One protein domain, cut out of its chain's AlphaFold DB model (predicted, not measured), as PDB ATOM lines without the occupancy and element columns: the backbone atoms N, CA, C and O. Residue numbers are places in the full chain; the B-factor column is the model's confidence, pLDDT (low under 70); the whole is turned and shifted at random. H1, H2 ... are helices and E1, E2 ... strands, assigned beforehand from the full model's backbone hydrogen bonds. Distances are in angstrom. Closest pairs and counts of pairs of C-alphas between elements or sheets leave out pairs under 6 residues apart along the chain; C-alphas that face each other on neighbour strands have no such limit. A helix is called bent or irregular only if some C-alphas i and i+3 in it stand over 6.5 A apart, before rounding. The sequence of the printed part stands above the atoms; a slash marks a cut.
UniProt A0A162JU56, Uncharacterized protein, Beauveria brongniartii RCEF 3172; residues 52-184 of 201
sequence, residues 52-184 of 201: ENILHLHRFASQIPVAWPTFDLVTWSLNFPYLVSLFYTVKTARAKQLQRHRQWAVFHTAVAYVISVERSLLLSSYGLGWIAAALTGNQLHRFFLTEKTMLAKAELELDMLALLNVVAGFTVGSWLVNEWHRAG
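What this domain is: This is residues 52 to 184 of the 201 residues of an uncharacterized protein of Beauveria brongniartii RCEF 3172 (UniProt A0A162JU56). A long helical hairpin of H1 and H2a makes one end of an elongated model; past a bend H2 goes on as H2b, and the long H4 runs back along the length, crossing H2b. A small hairpin of strands, E1 and E2, packs on residues 155 to 166 of H4. The printed part has 133 residues, with E1, E2, H1, H2, H3, H4 in order, one antiparallel sheet, mostly helix. It is loose, radius of gyration of the C-alphas 19.1 A, spanning 62 by 32 by 21 A.

Where its parts are: Find C-alpha 55 at (20.420, 116.805, -11.731), where E1, residues 55 to 60, begins; E2 is residues 64 to 69. H1, residues 71 to 94, is 34.2 A long. H2, residues 98 to 136, was assigned as one helix by its hydrogen bonds but is bent, with C-alphas 112 and 115 6.6 A apart; its arms are H2a, residues 98 to 112, and H2b, residues 115 to 136. After H3, residues 139 to 143, H4, residues 150 to 182, runs 48.0 A to C-alpha 182 at (47.565, 95.755, -4.352).

How they stand to each other: In the hairpin E1 and E2, find N 58 and O 66 at 3.1 A, within hydrogen-bond range. The closest C-alphas of E1 and H4, His 58 and Asp 159, are 5.8 A apart. H4 touches H2b at a steep tilt of 50 degrees, closest C-alphas Glu 118 and Ala 168, 5.2 A. H1, H2a and H4 form an up-and-down bundle, each running against the one before. H1 and H2a touch at a shallow tilt of 17 degrees, closest C-alphas Ser 85 and His 108, 5.0 A. H3 is close to H2b but not clearly touching, closest C-alphas Ala 133 and Leu 140, 7.6 A. Every O i to N i+4 pair is within hydrogen-bond range in H2a, H2b, H3 and H4, and 18 of 20 in H1.

The domain as a whole: The farthest C-alphas, Ala 95 and Asn 138, are 62.2 A apart. The printed part has no cut and no long link. Look for pLDDT under 70 at residues 52 to 72, 136 to 148, 150, 152 and 184.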
ATOM      1  N   GLU A  52      18.226 123.122  -6.234       62.25
ATOM      2  CA  GLU A  52      16.944 122.484  -5.884       62.25
ATOM      3  C   GLU A  52      16.661 121.210  -6.706       62.25
ATOM      4  O   GLU A  52      15.899 120.341  -6.285       62.25
ATOM      5  N   ASN A  53      17.308 121.077  -7.868       59.47
ATOM      6  CA  ASN A  53      17.168 119.943  -8.774       59.47
ATOM      7  C   ASN A  53      18.299 118.926  -8.571       59.47
ATOM      8  O   ASN A  53      19.468 119.286  -8.633       59.47
ATOM      9  N   ILE A  54      17.953 117.640  -8.435       56.16
ATOM     10  CA  ILE A  54      18.898 116.523  -8.207       56.16
ATOM     11  C   ILE A  54      19.942 116.396  -9.333       56.16
ATOM     12  O   ILE A  54      21.094 116.034  -9.086       56.16
ATOM     13  N   LEU A  55      19.548 116.716 -10.565       58.03
ATOM     14  CA  LEU A  55      20.420 116.805 -11.731       58.03
ATOM     15  C   LEU A  55      20.383 118.250 -12.225       58.03
ATOM     16  O   LEU A  55      19.368 118.691 -12.769       58.03
ATOM     17  N   HIS A  56      21.470 118.987 -12.003       63.66
ATOM     18  CA  HIS A  56      21.616 120.351 -12.494       63.66
ATOM     19  C   HIS A  56      22.544 120.373 -13.710       63.66
ATOM     20  O   HIS A  56      23.568 119.688 -13.757       63.66
ATOM     21  N   LEU A  57      22.155 121.141 -14.725       61.03
ATOM     22  CA  LEU A  57      22.988 121.400 -15.893       61.03
ATOM     23  C   LEU A  57      23.938 122.542 -15.542       61.03
ATOM     24  O   LEU A  57      23.564 123.708 -15.631       61.03
ATOM     25  N   HIS A  58      25.156 122.187 -15.149       63.25
ATOM     26  CA  HIS A  58      26.225 123.147 -14.904       63.25
ATOM     27  C   HIS A  58      26.760 123.672 -16.246       63.25
ATOM     28  O   HIS A  58      26.834 122.928 -17.234       63.25
ATOM     29  N   ARG A  59      27.105 124.962 -16.318       59.12
ATOM     30  CA  ARG A  59      27.575 125.608 -17.553       59.12
ATOM     31  C   ARG A  59      28.986 126.126 -17.353       59.12
ATOM     32  O   ARG A  59      29.211 127.296 -17.053       59.12
ATOM     33  N   PHE A  60      29.959 125.275 -17.657       54.75
ATOM     34  CA  PHE A  60      31.350 125.695 -17.614       54.75
ATOM     35  C   PHE A  60      31.625 126.740 -18.710       54.75
ATOM     36  O   PHE A  60      31.410 126.481 -19.899       54.75
ATOM     37  N   ALA A  61      32.066 127.934 -18.301       56.19
ATOM     38  CA  ALA A  61      32.408 129.058 -19.182       56.19
ATOM     39  C   ALA A  61      31.303 129.447 -20.198       56.19
ATOM     40  O   ALA A  61      31.594 129.845 -21.325       56.19
ATOM     41  N   SER A  62      30.025 129.334 -19.812       56.09
ATOM     42  CA  SER A  62      28.832 129.672 -20.622       56.09
ATOM     43  C   SER A  62      28.594 128.861 -21.910       56.09
ATOM     44  O   SER A  62      27.561 129.053 -22.549       56.09
ATOM     45  N   GLN A  63      29.487 127.939 -22.290       56.75
ATOM     46  CA  GLN A  63      29.460 127.315 -23.624       56.75
ATOM     47  C   GLN A  63      29.285 125.798 -23.614       56.75
ATOM     48  O   GLN A  63      28.740 125.252 -24.572       56.75
ATOM     49  N   ILE A  64      29.699 125.111 -22.546       57.94
ATOM     50  CA  ILE A  64      29.602 123.652 -22.478       57.94
ATOM     51  C   ILE A  64      28.604 123.290 -21.374       57.94
ATOM     52  O   ILE A  64      28.955 123.363 -20.192       57.94
ATOM     53  N   PRO A  65      27.351 122.940 -21.725       59.34
ATOM     54  CA  PRO A  65      26.420 122.390 -20.760       59.34
ATOM     55  C   PRO A  65      26.910 120.995 -20.411       59.34
ATOM     56  O   PRO A  65      26.970 120.108 -21.265       59.34
ATOM     57  N   VAL A  66      27.269 120.794 -19.155       61.75
ATOM     58  CA  VAL A  66      27.646 119.473 -18.696       61.75
ATOM     59  C   VAL A  66      26.780 119.124 -17.494       61.75
ATOM     60  O   VAL A  66      26.653 119.885 -16.539       61.75
ATOM     61  N   ALA A  67      26.144 117.959 -17.558       59.81
ATOM     62  CA  ALA A  67      25.317 117.442 -16.478       59.81
ATOM     63  C   ALA A  67      26.217 116.702 -15.478       59.81
ATOM     64  O   ALA A  67      26.589 115.551 -15.708       59.81
ATOM     65  N   TRP A  68      26.607 117.377 -14.395       67.00
ATOM     66  CA  TRP A  68      27.391 116.787 -13.301       67.00
ATOM     67  C   TRP A  68      26.445 116.543 -12.120       67.00
ATOM     68  O   TRP A  68      25.473 117.284 -11.951       67.00
ATOM     69  N   PRO A  69      26.670 115.489 -11.320       64.94
ATOM     70  CA  PRO A  69      25.808 115.194 -10.186       64.94
ATOM     71  C   PRO A  69      25.885 116.317  -9.146       64.94
ATOM     72  O   PRO A  69      26.970 116.790  -8.806       64.94
ATOM     73  N   THR A  70      24.732 116.724  -8.612       68.19
ATOM     74  CA  THR A  70      24.684 117.707  -7.521       68.19
ATOM     75  C   THR A  70      25.331 117.164  -6.252       68.19
ATOM     76  O   THR A  70      25.415 115.950  -6.051       68.19
ATOM     77  N   PHE A  71      25.755 118.062  -5.357       66.75
ATOM     78  CA  PHE A  71      26.302 117.682  -4.049       66.75
ATOM     79  C   PHE A  71      25.361 116.743  -3.277       66.75
ATOM     80  O   PHE A  71      25.806 115.755  -2.689       66.75
ATOM     81  N   ASP A  72      24.054 117.001  -3.335       67.50
ATOM     82  CA  ASP A  72      23.060 116.146  -2.694       67.50
ATOM     83  C   ASP A  72      23.025 114.757  -3.343       67.50
ATOM     84  O   ASP A  72      23.084 113.751  -2.634       67.50
ATOM     85  N   LEU A  73      23.018 114.671  -4.679       72.12
ATOM     86  CA  LEU A  73      23.070 113.387  -5.382       72.12
ATOM     87  C   LEU A  73      24.350 112.607  -5.049       72.12
ATOM     88  O   LEU A  73      24.278 111.403  -4.796       72.12
ATOM     89  N   VAL A  74      25.508 113.271  -5.006       71.75
ATOM     90  CA  VAL A  74      26.787 112.653  -4.621       71.75
ATOM     91  C   VAL A  74      26.725 112.145  -3.181       71.75
ATOM     92  O   VAL A  74      27.080 110.996  -2.922       71.75
ATOM     93  N   THR A  75      26.200 112.945  -2.252       73.19
ATOM     94  CA  THR A  75      26.053 112.564  -0.839       73.19
ATOM     95  C   THR A  75      25.141 111.351  -0.677       73.19
ATOM     96  O   THR A  75      25.496 110.392   0.010       73.19
ATOM     97  N   TRP A  76      23.989 111.342  -1.351       74.19
ATOM     98  CA  TRP A  76      23.076 110.198  -1.355       74.19
ATOM     99  C   TRP A  76      23.714 108.952  -1.970       74.19
ATOM    100  O   TRP A  76      23.588 107.858  -1.415       74.19
ATOM    101  N   SER A  77      24.454 109.125  -3.065       79.12
ATOM    102  CA  SER A  77      25.159 108.039  -3.749       79.12
ATOM    103  C   SER A  77      26.270 107.436  -2.890       79.12
ATOM    104  O   SER A  77      26.460 106.225  -2.925       79.12
ATOM    105  N   LEU A  78      26.974 108.246  -2.092       79.50
ATOM    106  CA  LEU A  78      28.018 107.797  -1.161       79.50
ATOM    107  C   LEU A  78      27.456 107.203   0.131       79.50
ATOM    108  O   LEU A  78      28.098 106.356   0.753       79.50
ATOM    109  N   ASN A  79      26.246 107.598   0.526       79.44
ATOM    110  CA  ASN A  79      25.606 107.082   1.727       79.44
ATOM    111  C   ASN A  79      25.417 105.560   1.642       79.44
ATOM    112  O   ASN A  79      25.783 104.834   2.559       79.44
ATOM    113  N   PHE A  80      24.926 105.037   0.516       82.00
ATOM    114  CA  PHE A  80      24.745 103.592   0.349       82.00
ATOM    115  C   PHE A  80      26.041 102.765   0.545       82.00
ATOM    116  O   PHE A  80      26.060 101.903   1.430       82.00
ATOM    117  N   PRO A  81      27.150 103.013  -0.184       83.81
ATOM    118  CA  PRO A  81      28.405 102.294   0.026       83.81
ATOM    119  C   PRO A  81      29.005 102.549   1.417       83.81
ATOM    120  O   PRO A  81      29.632 101.647   1.980       83.81
ATOM    121  N   TYR A  82      28.769 103.716   2.027       84.12
ATOM    122  CA  TYR A  82      29.173 103.990   3.409       84.12
ATOM    123  C   TYR A  82      28.469 103.055   4.408       84.12
ATOM    124  O   TYR A  82      29.115 102.438   5.256       84.12
ATOM    125  N   LEU A  83      27.152 102.876   4.277       84.75
ATOM    126  CA  LEU A  83      26.373 101.997   5.153       84.75
ATOM    127  C   LEU A  83      26.736 100.521   4.950       84.75
ATOM    128  O   LEU A  83      26.917  99.785   5.923       84.75
ATOM    129  N   VAL A  84      26.884 100.096   3.691       84.25
ATOM    130  CA  VAL A  84      27.282  98.725   3.335       84.25
ATOM    131  C   VAL A  84      28.663  98.402   3.905       84.25
ATOM    132  O   VAL A  84      28.843  97.373   4.561       84.25
ATOM    133  N   SER A  85      29.633  99.292   3.702       86.50
ATOM    134  CA  SER A  85      30.996  99.108   4.201       86.50
ATOM    135  C   SER A  85      31.056  99.027   5.723       86.50
ATOM    136  O   SER A  85      31.724  98.144   6.265       86.50
ATOM    137  N   LEU A  86      30.300  99.880   6.421       86.38
ATOM    138  CA  LEU A  86      30.211  99.868   7.877       86.38
ATOM    139  C   LEU A  86      29.616  98.551   8.391       86.38
ATOM    140  O   LEU A  86      30.182  97.917   9.285       86.38
ATOM    141  N   PHE A  87      28.510  98.102   7.790       84.81
ATOM    142  CA  PHE A  87      27.865  96.841   8.149       84.81
ATOM    143  C   PHE A  87      28.826  95.653   8.022       84.81
ATOM    144  O   PHE A  87      28.981  94.871   8.966       84.81
ATOM    145  N   TYR A  88      29.515  95.525   6.885       82.38
ATOM    146  CA  TYR A  88      30.451  94.421   6.671       82.38
ATOM    147  C   TYR A  88      31.703  94.522   7.542       82.38
ATOM    148  O   TYR A  88      32.192  93.488   8.009       82.38
ATOM    149  N   THR A  89      32.180  95.731   7.837       84.94
ATOM    150  CA  THR A  89      33.291  95.954   8.776       84.94
ATOM    151  C   THR A  89      32.949  95.411  10.166       84.94
ATOM    152  O   THR A  89      33.735  94.658  10.744       84.94
ATOM    153  N   VAL A  90      31.749  95.713  10.676       87.62
ATOM    154  CA  VAL A  90      31.271  95.221  11.982       87.62
ATOM    155  C   VAL A  90      31.003  93.714  11.948       87.62
ATOM    156  O   VAL A  90      31.405  92.991  12.861       87.62
ATOM    157  N   LYS A  91      30.353  93.210  10.892       86.12
ATOM    158  CA  LYS A  91      30.037  91.780  10.742       86.12
ATOM    159  C   LYS A  91      31.301  90.917  10.737       86.12
ATOM    160  O   LYS A  91      31.360  89.908  11.436       86.12
ATOM    161  N   THR A  92      32.315  91.314   9.974       85.50
ATOM    162  CA  THR A  92      33.586  90.577   9.869       85.50
ATOM    163  C   THR A  92      34.429  90.679  11.138       85.50
ATOM    164  O   THR A  92      35.057  89.686  11.510       85.50
ATOM    165  N   ALA A  93      34.372  91.811  11.852       86.69
ATOM    166  CA  ALA A  93      34.969  91.950  13.182       86.69
ATOM    167  C   ALA A  93      34.350  90.961  14.182       86.69
ATOM    168  O   ALA A  93      35.071  90.217  14.845       86.69
ATOM    169  N   ARG A  94      33.011  90.884  14.240       87.56
ATOM    170  CA  ARG A  94      32.292  89.942  15.120       87.56
ATOM    171  C   ARG A  94      32.577  88.480  14.772       87.56
ATOM    172  O   ARG A  94      32.704  87.655  15.668       87.56
ATOM    173  N   ALA A  95      32.733  88.174  13.486       89.50
ATOM    174  CA  ALA A  95      33.104  86.844  13.005       89.50
ATOM    175  C   ALA A  95      34.604  86.514  13.168       89.50
ATOM    176  O   ALA A  95      35.029  85.447  12.728       89.50
ATOM    177  N   LYS A  96      35.414  87.412  13.755       90.81
ATOM    178  CA  LYS A  96      36.875  87.278  13.923       90.81
ATOM    179  C   LYS A  96      37.641  87.047  12.606       90.81
ATOM    180  O   LYS A  96      38.743  86.504  12.602       90.81
ATOM    181  N   GLN A  97      37.089  87.491  11.476       88.06
ATOM    182  CA  GLN A  97      37.711  87.367  10.154       88.06
ATOM    183  C   GLN A  97      38.610  88.579   9.879       88.06
ATOM    184  O   GLN A  97      38.241  89.472   9.118       88.06
ATOM    185  N   LEU A  98      39.792  88.613  10.504       88.00
ATOM    186  CA  LEU A  98      40.687  89.784  10.516       88.00
ATOM    187  C   LEU A  98      41.054  90.304   9.117       88.00
ATOM    188  O   LEU A  98      41.038  91.511   8.883       88.00
ATOM    189  N   GLN A  99      41.329  89.409   8.165       85.81
ATOM    190  CA  GLN A  99      41.697  89.803   6.802       85.81
ATOM    191  C   GLN A  99      40.542  90.506   6.076       85.81
ATOM    192  O   GLN A  99      40.736  91.567   5.484       85.81
ATOM    193  N   ARG A 100      39.322  89.960   6.172       78.31
ATOM    194  CA  ARG A 100      38.129  90.575   5.568       78.31
ATOM    195  C   ARG A 100      37.726  91.852   6.295       78.31
ATOM    196  O   ARG A 100      37.323  92.810   5.645       78.31
ATOM    197  N   HIS A 101      37.877  91.888   7.617       87.12
ATOM    198  CA  HIS A 101      37.667  93.100   8.402       87.12
ATOM    199  C   HIS A 101      38.570  94.234   7.925       87.12
ATOM    200  O   HIS A 101      38.069  95.319   7.646       87.12
ATOM    201  N   ARG A 102      39.868  93.972   7.734       87.44
ATOM    202  CA  ARG A 102      40.805  94.966   7.201       87.44
ATOM    203  C   ARG A 102      40.377  95.476   5.823       87.44
ATOM    204  O   ARG A 102      40.391  96.680   5.603       87.44
ATOM    205  N   GLN A 103      39.964  94.591   4.916       86.12
ATOM    206  CA  GLN A 103      39.516  94.983   3.573       86.12
ATOM    207  C   GLN A 103      38.285  95.902   3.617       86.12
ATOM    208  O   GLN A 103      38.273  96.950   2.971       86.12
ATOM    209  N   TRP A 104      37.275  95.546   4.415       86.19
ATOM    210  CA  TRP A 104      36.070  96.364   4.568       86.19
ATOM    211  C   TRP A 104      36.329  97.671   5.321       86.19
ATOM    212  O   TRP A 104      35.753  98.691   4.952       86.19
ATOM    213  N   ALA A 105      37.234  97.670   6.301       87.38
ATOM    214  CA  ALA A 105      37.640  98.875   7.019       87.38
ATOM    215  C   ALA A 105      38.357  99.872   6.097       87.38
ATOM    216  O   ALA A 105      38.082 101.069   6.155       87.38
ATOM    217  N   VAL A 106      39.233  99.390   5.211       86.94
ATOM    218  CA  VAL A 106      39.908 100.229   4.212       86.94
ATOM    219  C   VAL A 106      38.905 100.794   3.204       86.94
ATOM    220  O   VAL A 106      38.919 101.994   2.949       86.94
ATOM    221  N   PHE A 107      37.976  99.971   2.706       86.06
ATOM    222  CA  PHE A 107      36.897 100.435   1.827       86.06
ATOM    223  C   PHE A 107      36.011 101.494   2.512       86.06
ATOM    224  O   PHE A 107      35.751 102.545   1.935       86.06
ATOM    225  N   HIS A 108      35.608 101.263   3.766       88.31
ATOM    226  CA  HIS A 108      34.831 102.224   4.557       88.31
ATOM    227  C   HIS A 108      35.567 103.553   4.732       88.31
ATOM    228  O   HIS A 108      34.996 104.622   4.531       88.31
ATOM    229  N   THR A 109      36.855 103.472   5.066       87.25
ATOM    230  CA  THR A 109      37.723 104.634   5.247       87.25
ATOM    231  C   THR A 109      37.824 105.431   3.951       87.25
ATOM    232  O   THR A 109      37.613 106.640   3.968       87.25
ATOM    233  N   ALA A 110      38.054 104.768   2.817       84.50
ATOM    234  CA  ALA A 110      38.116 105.427   1.519       84.50
ATOM    235  C   ALA A 110      36.813 106.166   1.178       84.50
ATOM    236  O   ALA A 110      36.855 107.355   0.872       84.50
ATOM    237  N   VAL A 111      35.656 105.511   1.326       85.12
ATOM    238  CA  VAL A 111      34.342 106.142   1.095       85.12
ATOM    239  C   VAL A 111      34.117 107.338   2.031       85.12
ATOM    240  O   VAL A 111      33.624 108.374   1.593       85.12
ATOM    241  N   ALA A 112      34.514 107.234   3.301       84.69
ATOM    242  CA  ALA A 112      34.394 108.328   4.266       84.69
ATOM    243  C   ALA A 112      35.300 109.527   3.928       84.69
ATOM    244  O   ALA A 112      34.919 110.677   4.150       84.69
ATOM    245  N   TYR A 113      36.488 109.274   3.372       84.62
ATOM    246  CA  TYR A 113      37.456 110.315   3.028       84.62
ATOM    247  C   TYR A 113      37.044 111.185   1.841       84.62
ATOM    248  O   TYR A 113      37.626 112.258   1.695       84.62
ATOM    249  N   VAL A 114      36.045 110.798   1.038       83.44
ATOM    250  CA  VAL A 114      35.579 111.609  -0.106       83.44
ATOM    251  C   VAL A 114      35.246 113.037   0.323       83.44
ATOM    252  O   VAL A 114      35.734 113.983  -0.285       83.44
ATOM    253  N   ILE A 115      34.519 113.192   1.433       80.38
ATOM    254  CA  ILE A 115      34.128 114.506   1.967       80.38
ATOM    255  C   ILE A 115      35.361 115.297   2.425       80.38
ATOM    256  O   ILE A 115      35.471 116.498   2.192       80.38
ATOM    257  N   SER A 116      36.324 114.643   3.073       81.31
ATOM    258  CA  SER A 116      37.552 115.304   3.528       81.31
ATOM    259  C   SER A 116      38.439 115.749   2.359       81.31
ATOM    260  O   SER A 116      39.029 116.831   2.405       81.31
ATOM    261  N   VAL A 117      38.525 114.935   1.301       84.19
ATOM    262  CA  VAL A 117      39.251 115.264   0.067       84.19
ATOM    263  C   VAL A 117      38.583 116.442  -0.635       84.19
ATOM    264  O   VAL A 117      39.272 117.392  -0.994       84.19
ATOM    265  N   GLU A 118      37.255 116.441  -0.742       82.50
ATOM    266  CA  GLU A 118      36.477 117.568  -1.265       82.50
ATOM    267  C   GLU A 118      36.775 118.869  -0.504       82.50
ATOM    268  O   GLU A 118      37.124 119.878  -1.112       82.50
ATOM    269  N   ARG A 119      36.737 118.843   0.836       81.44
ATOM    270  CA  ARG A 119      37.054 120.019   1.672       81.44
ATOM    271  C   ARG A 119      38.485 120.517   1.476       81.44
ATOM    272  O   ARG A 119      38.723 121.723   1.516       81.44
ATOM    273  N   SER A 120      39.424 119.603   1.254       82.81
ATOM    274  CA  SER A 120      40.822 119.951   0.988       82.81
ATOM    275  C   SER A 120      40.974 120.602  -0.388       82.81
ATOM    276  O   SER A 120      41.607 121.648  -0.503       82.81
ATOM    277  N   LEU A 121      40.330 120.037  -1.413       84.25
ATOM    278  CA  LEU A 121      40.304 120.590  -2.769       84.25
ATOM    279  C   LEU A 121      39.627 121.963  -2.814       84.25
ATOM    280  O   LEU A 121      40.131 122.865  -3.480       84.25
ATOM    281  N   LEU A 122      38.543 122.151  -2.058       81.75
ATOM    282  CA  LEU A 122      37.891 123.446  -1.879       81.75
ATOM    283  C   LEU A 122      38.871 124.485  -1.331       81.75
ATOM    284  O   LEU A 122      39.025 125.560  -1.911       81.75
ATOM    285  N   LEU A 123      39.567 124.161  -0.242       83.62
ATOM    286  CA  LEU A 123      40.539 125.066   0.362       83.62
ATOM    287  C   LEU A 123      41.669 125.415  -0.619       83.62
ATOM    288  O   LEU A 123      42.044 126.583  -0.743       83.62
ATOM    289  N   SER A 124      42.172 124.424  -1.358       81.94
ATOM    290  CA  SER A 124      43.165 124.644  -2.410       81.94
ATOM    291  C   SER A 124      42.630 125.539  -3.529       81.94
ATOM    292  O   SER A 124      43.345 126.432  -3.980       81.94
ATOM    293  N   SER A 125      41.374 125.355  -3.945       82.94
ATOM    294  CA  SER A 125      40.744 126.164  -4.995       82.94
ATOM    295  C   SER A 125      40.607 127.632  -4.594       82.94
ATOM    296  O   SER A 125      40.887 128.505  -5.413       82.94
ATOM    297  N   TYR A 126      40.296 127.922  -3.324       80.75
ATOM    298  CA  TYR A 126      40.309 129.291  -2.813       80.75
ATOM    299  C   TYR A 126      41.706 129.901  -2.917       80.75
ATOM    300  O   TYR A 126      41.849 131.006  -3.434       80.75
ATOM    301  N   GLY A 127      42.742 129.175  -2.485       81.81
ATOM    302  CA  GLY A 127      44.130 129.630  -2.605       81.81
ATOM    303  C   GLY A 127      44.532 129.924  -4.054       81.81
ATOM    304  O   GLY A 127      45.094 130.982  -4.340       81.81
ATOM    305  N   LEU A 128      44.179 129.035  -4.985       81.56
ATOM    306  CA  LEU A 128      44.408 129.239  -6.418       81.56
ATOM    307  C   LEU A 128      43.625 130.437  -6.964       81.56
ATOM    308  O   LEU A 128      44.166 131.193  -7.764       81.56
ATOM    309  N   GLY A 129      42.392 130.649  -6.502       76.62
ATOM    310  CA  GLY A 129      41.580 131.813  -6.849       76.62
ATOM    311  C   GLY A 129      42.233 133.129  -6.425       76.62
ATOM    312  O   GLY A 129      42.293 134.065  -7.219       76.62
ATOM    313  N   TRP A 130      42.803 133.187  -5.217       79.62
ATOM    314  CA  TRP A 130      43.569 134.345  -4.743       79.62
ATOM    315  C   TRP A 130      44.814 134.608  -5.594       79.62
ATOM    316  O   TRP A 130      45.058 135.747  -5.993       79.62
ATOM    317  N   ILE A 131      45.574 133.557  -5.915       80.50
ATOM    318  CA  ILE A 131      46.763 133.656  -6.773       80.50
ATOM    319  C   ILE A 131      46.371 134.147  -8.173       80.50
ATOM    320  O   ILE A 131      46.981 135.073  -8.703       80.50
ATOM    321  N   ALA A 132      45.316 133.579  -8.757       75.25
ATOM    322  CA  ALA A 132      44.802 133.972 -10.062       75.25
ATOM    323  C   ALA A 132      44.293 135.426 -10.069       75.25
ATOM    324  O   ALA A 132      44.560 136.176 -11.009       75.25
ATOM    325  N   ALA A 133      43.610 135.867  -9.013       74.31
ATOM    326  CA  ALA A 133      43.180 137.256  -8.884       74.31
ATOM    327  C   ALA A 133      44.378 138.218  -8.818       74.31
ATOM    328  O   ALA A 133      44.372 139.248  -9.493       74.31
ATOM    329  N   ALA A 134      45.421 137.854  -8.065       78.50
ATOM    330  CA  ALA A 134      46.629 138.660  -7.917       78.50
ATOM    331  C   ALA A 134      47.456 138.748  -9.211       78.50
ATOM    332  O   ALA A 134      47.991 139.811  -9.519       78.50
ATOM    333  N   LEU A 135      47.553 137.657  -9.980       71.75
ATOM    334  CA  LEU A 135      48.396 137.589 -11.180       71.75
ATOM    335  C   LEU A 135      47.719 138.128 -12.444       71.75
ATOM    336  O   LEU A 135      48.394 138.673 -13.315       71.75
ATOM    337  N   THR A 136      46.401 137.959 -12.573       64.38
ATOM    338  CA  THR A 136      45.723 138.090 -13.877       64.38
ATOM    339  C   THR A 136      44.693 139.218 -13.956       64.38
ATOM    340  O   THR A 136      44.223 139.530 -15.054       64.38
ATOM    341  N   GLY A 137      44.359 139.882 -12.841       65.38
ATOM    342  CA  GLY A 137      43.455 141.040 -12.820       65.38
ATOM    343  C   GLY A 137      42.175 140.828 -13.650       65.38
ATOM    344  O   GLY A 137      41.444 139.859 -13.461       65.38
ATOM    345  N   ASN A 138      41.916 141.710 -14.626       63.50
ATOM    346  CA  ASN A 138      40.731 141.653 -15.502       63.50
ATOM    347  C   ASN A 138      40.745 140.523 -16.556       63.50
ATOM    348  O   ASN A 138      39.730 140.318 -17.228       63.50
ATOM    349  N   GLN A 139      41.857 139.807 -16.751       65.00
ATOM    350  CA  GLN A 139      41.948 138.773 -17.790       65.00
ATOM    351  C   GLN A 139      41.133 137.520 -17.445       65.00
ATOM    352  O   GLN A 139      40.556 136.912 -18.344       65.00
ATOM    353  N   LEU A 140      40.988 137.183 -16.157       64.44
ATOM    354  CA  LEU A 140      40.184 136.028 -15.737       64.44
ATOM    355  C   LEU A 140      38.699 136.194 -16.081       64.44
ATOM    356  O   LEU A 140      38.062 135.247 -16.527       64.44
ATOM    357  N   HIS A 141      38.152 137.405 -15.937       63.66
ATOM    358  CA  HIS A 141      36.767 137.693 -16.334       63.66
ATOM    359  C   HIS A 141      36.546 137.539 -17.842       63.66
ATOM    360  O   HIS A 141      35.463 137.144 -18.260       63.66
ATOM    361  N   ARG A 142      37.568 137.821 -18.660       62.41
ATOM    362  CA  ARG A 142      37.501 137.596 -20.110       62.41
ATOM    363  C   ARG A 142      37.597 136.115 -20.462       62.41
ATOM    364  O   ARG A 142      36.907 135.687 -21.377       62.41
ATOM    365  N   PHE A 143      38.408 135.344 -19.736       65.12
ATOM    366  CA  PHE A 143      38.562 133.905 -19.965       65.12
ATOM    367  C   PHE A 143      37.310 133.109 -19.572       65.12
ATOM    368  O   PHE A 143      36.860 132.261 -20.334       65.12
ATOM    369  N   PHE A 144      36.708 133.414 -18.419       61.50
ATOM    370  CA  PHE A 144      35.482 132.751 -17.956       61.50
ATOM    371  C   PHE A 144      34.188 133.364 -18.521       61.50
ATOM    372  O   PHE A 144      33.107 132.876 -18.195       61.50
ATOM    373  N   LEU A 145      34.289 134.421 -19.343       61.69
ATOM    374  CA  LEU A 145      33.159 135.151 -19.946       61.69
ATOM    375  C   LEU A 145      32.047 135.500 -18.939       61.69
ATOM    376  O   LEU A 145      30.868 135.540 -19.280       61.69
ATOM    377  N   THR A 146      32.411 135.723 -17.677       59.66
ATOM    378  CA  THR A 146      31.436 135.861 -16.594       59.66
ATOM    379  C   THR A 146      30.945 137.301 -16.530       59.66
ATOM    380  O   THR A 146      31.750 138.239 -16.474       59.66
ATOM    381  N   GLU A 147      29.625 137.496 -16.513       61.19
ATOM    382  CA  GLU A 147      29.053 138.801 -16.194       61.19
ATOM    383  C   GLU A 147      29.559 139.283 -14.830       61.19
ATOM    384  O   GLU A 147      29.753 138.510 -13.893       61.19
ATOM    385  N   LYS A 148      29.756 140.596 -14.683       65.19
ATOM    386  CA  LYS A 148      30.225 141.191 -13.418       65.19
ATOM    387  C   LYS A 148      29.165 141.176 -12.305       65.19
ATOM    388  O   LYS A 148      29.420 141.714 -11.228       65.19
ATOM    389  N   THR A 149      27.986 140.610 -12.557       72.50
ATOM    390  CA  THR A 149      26.871 140.546 -11.611       72.50
ATOM    391  C   THR A 149      27.180 139.559 -10.476       72.50
ATOM    392  O   THR A 149      27.879 138.564 -10.658       72.50
ATOM    393  N   MET A 150      26.679 139.839  -9.267       68.81
ATOM    394  CA  MET A 150      26.909 138.966  -8.103       68.81
ATOM    395  C   MET A 150      26.254 137.589  -8.271       68.81
ATOM    396  O   MET A 150      26.787 136.597  -7.788       68.81
ATOM    397  N   LEU A 151      25.136 137.525  -9.001       71.88
ATOM    398  CA  LEU A 151      24.454 136.275  -9.338       71.88
ATOM    399  C   LEU A 151      25.321 135.366 -10.216       71.88
ATOM    400  O   LEU A 151      25.517 134.207  -9.867       71.88
ATOM    401  N   ALA A 152      25.922 135.901 -11.283       67.00
ATOM    402  CA  ALA A 152      26.777 135.116 -12.174       67.00
ATOM    403  C   ALA A 152      28.034 134.576 -11.466       67.00
ATOM    404  O   ALA A 152      28.507 133.482 -11.766       67.00
ATOM    405  N   LYS A 153      28.567 135.319 -10.485       70.00
ATOM    406  CA  LYS A 153      29.673 134.838  -9.641       70.00
ATOM    407  C   LYS A 153      29.246 133.687  -8.731       70.00
ATOM    408  O   LYS A 153      29.981 132.713  -8.629       70.00
ATOM    409  N   ALA A 154      28.067 133.778  -8.116       71.75
ATOM    410  CA  ALA A 154      27.536 132.715  -7.266       71.75
ATOM    411  C   ALA A 154      27.254 131.423  -8.057       71.75
ATOM    412  O   ALA A 154      27.546 130.332  -7.575       71.75
ATOM    413  N   GLU A 155      26.747 131.533  -9.288       71.56
ATOM    414  CA  GLU A 155      26.575 130.380 -10.184       71.56
ATOM    415  C   GLU A 155      27.920 129.740 -10.555       71.56
ATOM    416  O   GLU A 155      28.064 128.523 -10.475       71.56
ATOM    417  N   LEU A 156      28.940 130.546 -10.869       73.00
ATOM    418  CA  LEU A 156      30.282 130.035 -11.159       73.00
ATOM    419  C   LEU A 156      30.916 129.329  -9.947       73.00
ATOM    420  O   LEU A 156      31.601 128.317 -10.106       73.00
ATOM    421  N   GLU A 157      30.699 129.848  -8.737       73.75
ATOM    422  CA  GLU A 157      31.144 129.201  -7.498       73.75
ATOM    423  C   GLU A 157      30.460 127.842  -7.295       73.75
ATOM    424  O   GLU A 157      31.133 126.870  -6.952       73.75
ATOM    425  N   LEU A 158      29.156 127.741  -7.568       72.19
ATOM    426  CA  LEU A 158      28.415 126.474  -7.521       72.19
ATOM    427  C   LEU A 158      28.904 125.470  -8.577       72.19
ATOM    428  O   LEU A 158      29.057 124.286  -8.271       72.19
ATOM    429  N   ASP A 159      29.220 125.933  -9.785       73.31
ATOM    430  CA  ASP A 159      29.802 125.102 -10.844       73.31
ATOM    431  C   ASP A 159      31.199 124.588 -10.461       73.31
ATOM    432  O   ASP A 159      31.519 123.414 -10.672       73.31
ATOM    433  N   MET A 160      32.028 125.436  -9.842       74.25
ATOM    434  CA  MET A 160      33.327 125.025  -9.301       74.25
ATOM    435  C   MET A 160      33.177 123.997  -8.184       74.25
ATOM    436  O   MET A 160      33.895 122.998  -8.178       74.25
ATOM    437  N   LEU A 161      32.225 124.188  -7.270       75.50
ATOM    438  CA  LEU A 161      31.919 123.214  -6.221       75.50
ATOM    439  C   LEU A 161      31.545 121.848  -6.810       75.50
ATOM    440  O   LEU A 161      32.069 120.820  -6.375       75.50
ATOM    441  N   ALA A 162      30.694 121.824  -7.836       74.19
ATOM    442  CA  ALA A 162      30.315 120.590  -8.521       74.19
ATOM    443  C   ALA A 162      31.514 119.900  -9.200       74.19
ATOM    444  O   ALA A 162      31.672 118.680  -9.088       74.19
ATOM    445  N   LEU A 163      32.399 120.667  -9.845       77.75
ATOM    446  CA  LEU A 163      33.637 120.148 -10.435       77.75
ATOM    447  C   LEU A 163      34.542 119.507  -9.372       77.75
ATOM    448  O   LEU A 163      35.019 118.384  -9.557       77.75
ATOM    449  N   LEU A 164      34.762 120.194  -8.249       81.31
ATOM    450  CA  LEU A 164      35.617 119.695  -7.170       81.31
ATOM    451  C   LEU A 164      35.071 118.402  -6.553       81.31
ATOM    452  O   LEU A 164      35.862 117.504  -6.260       81.31
ATOM    453  N   ASN A 165      33.749 118.258  -6.431       78.56
ATOM    454  CA  ASN A 165      33.119 117.015  -5.969       78.56
ATOM    455  C   ASN A 165      33.459 115.832  -6.875       78.56
ATOM    456  O   ASN A 165      33.792 114.743  -6.400       78.56
ATOM    457  N   VAL A 166      33.398 116.037  -8.192       79.94
ATOM    458  CA  VAL A 166      33.726 114.985  -9.157       79.94
ATOM    459  C   VAL A 166      35.214 114.638  -9.105       79.94
ATOM    460  O   VAL A 166      35.560 113.458  -9.064       79.94
ATOM    461  N   VAL A 167      36.101 115.634  -9.008       83.75
ATOM    462  CA  VAL A 167      37.548 115.403  -8.831       83.75
ATOM    463  C   VAL A 167      37.845 114.652  -7.528       83.75
ATOM    464  O   VAL A 167      38.668 113.732  -7.524       83.75
ATOM    465  N   ALA A 168      37.161 114.986  -6.431       82.31
ATOM    466  CA  ALA A 168      37.282 114.273  -5.160       82.31
ATOM    467  C   ALA A 168      36.859 112.805  -5.307       82.31
ATOM    468  O   ALA A 168      37.589 111.901  -4.890       82.31
ATOM    469  N   GLY A 169      35.723 112.563  -5.971       81.12
ATOM    470  CA  GLY A 169      35.227 111.227  -6.286       81.12
ATOM    471  C   GLY A 169      36.220 110.405  -7.109       81.12
ATOM    472  O   GLY A 169      36.522 109.270  -6.742       81.12
ATOM    473  N   PHE A 170      36.794 110.979  -8.172       86.38
ATOM    474  CA  PHE A 170      37.825 110.313  -8.980       86.38
ATOM    475  C   PHE A 170      39.101 110.031  -8.190       86.38
ATOM    476  O   PHE A 170      39.683 108.954  -8.320       86.38
ATOM    477  N   THR A 171      39.526 110.967  -7.344       86.00
ATOM    478  CA  THR A 171      40.731 110.816  -6.520       86.00
ATOM    479  C   THR A 171      40.564 109.650  -5.549       86.00
ATOM    480  O   THR A 171      41.397 108.744  -5.524       86.00
ATOM    481  N   VAL A 172      39.450 109.598  -4.814       83.44
ATOM    482  CA  VAL A 172      39.158 108.464  -3.925       83.44
ATOM    483  C   VAL A 172      38.939 107.172  -4.709       83.44
ATOM    484  O   VAL A 172      39.447 106.132  -4.303       83.44
ATOM    485  N   GLY A 173      38.237 107.216  -5.843       84.50
ATOM    486  CA  GLY A 173      38.034 106.048  -6.700       84.50
ATOM    487  C   GLY A 173      39.354 105.453  -7.193       84.50
ATOM    488  O   GLY A 173      39.555 104.243  -7.114       84.50
ATOM    489  N   SER A 174      40.295 106.295  -7.626       85.94
ATOM    490  CA  SER A 174      41.629 105.853  -8.048       85.94
ATOM    491  C   SER A 174      42.440 105.264  -6.890       85.94
ATOM    492  O   SER A 174      43.077 104.221  -7.059       85.94
ATOM    493  N   TRP A 175      42.356 105.859  -5.694       84.31
ATOM    494  CA  TRP A 175      42.956 105.297  -4.485       84.31
ATOM    495  C   TRP A 175      42.387 103.906  -4.181       84.31
ATOM    496  O   TRP A 175      43.150 102.964  -3.969       84.31
ATOM    497  N   LEU A 176      41.065 103.760  -4.243       82.50
ATOM    498  CA  LEU A 176      40.360 102.504  -4.012       82.50
ATOM    499  C   LEU A 176      40.798 101.400  -4.981       82.50
ATOM    500  O   LEU A 176      41.101 100.283  -4.564       82.50
ATOM    501  N   VAL A 177      40.858 101.726  -6.276       83.88
ATOM    502  CA  VAL A 177      41.287 100.800  -7.331       83.88
ATOM    503  C   VAL A 177      42.730 100.363  -7.103       83.88
ATOM    504  O   VAL A 177      43.021  99.170  -7.176       83.88
ATOM    505  N   ASN A 178      43.626 101.297  -6.781       84.19
ATOM    506  CA  ASN A 178      45.020 100.984  -6.472       84.19
ATOM    507  C   ASN A 178      45.142 100.079  -5.233       84.19
ATOM    508  O   ASN A 178      45.909  99.118  -5.239       84.19
ATOM    509  N   GLU A 179      44.360 100.335  -4.187       80.56
ATOM    510  CA  GLU A 179      44.366  99.527  -2.967       80.56
ATOM    511  C   GLU A 179      43.837  98.104  -3.217       80.56
ATOM    512  O   GLU A 179      44.433  97.120  -2.776       80.56
ATOM    513  N   TRP A 180      42.766  97.960  -4.001       80.88
ATOM    514  CA  TRP A 180      42.238  96.652  -4.403       80.88
ATOM    515  C   TRP A 180      43.142  95.897  -5.370       80.88
ATOM    516  O   TRP A 180      43.235  94.670  -5.281       80.88
ATOM    517  N   HIS A 181      43.836  96.606  -6.257       79.69
ATOM    518  CA  HIS A 181      44.860  96.018  -7.109       79.69
ATOM    519  C   HIS A 181      46.002  95.438  -6.262       79.69
ATOM    520  O   HIS A 181      46.334  94.262  -6.407       79.69
ATOM    521  N   ARG A 182      46.529  96.211  -5.301       74.19
ATOM    522  CA  ARG A 182      47.565  95.755  -4.352       74.19
ATOM    523  C   ARG A 182      47.105  94.589  -3.478       74.19
ATOM    524  O   ARG A 182      47.906  93.721  -3.145       74.19
ATOM    525  N   ALA A 183      45.823  94.546  -3.127       71.19
ATOM    526  CA  ALA A 183      45.228  93.458  -2.356       71.19
ATOM    527  C   ALA A 183      44.926  92.191  -3.188       71.19
ATOM    528  O   ALA A 183      44.426  91.216  -2.629       71.19
ATOM    529  N   GLY A 184      45.184  92.197  -4.504       69.56
ATOM    530  CA  GLY A 184      44.906  91.072  -5.406       69.56
ATOM    531  C   GLY A 184      43.418  90.843  -5.702       69.56
ATOM    532  O   GLY A 184      43.067  89.861  -6.351       69.56
TER     533      GLY A 184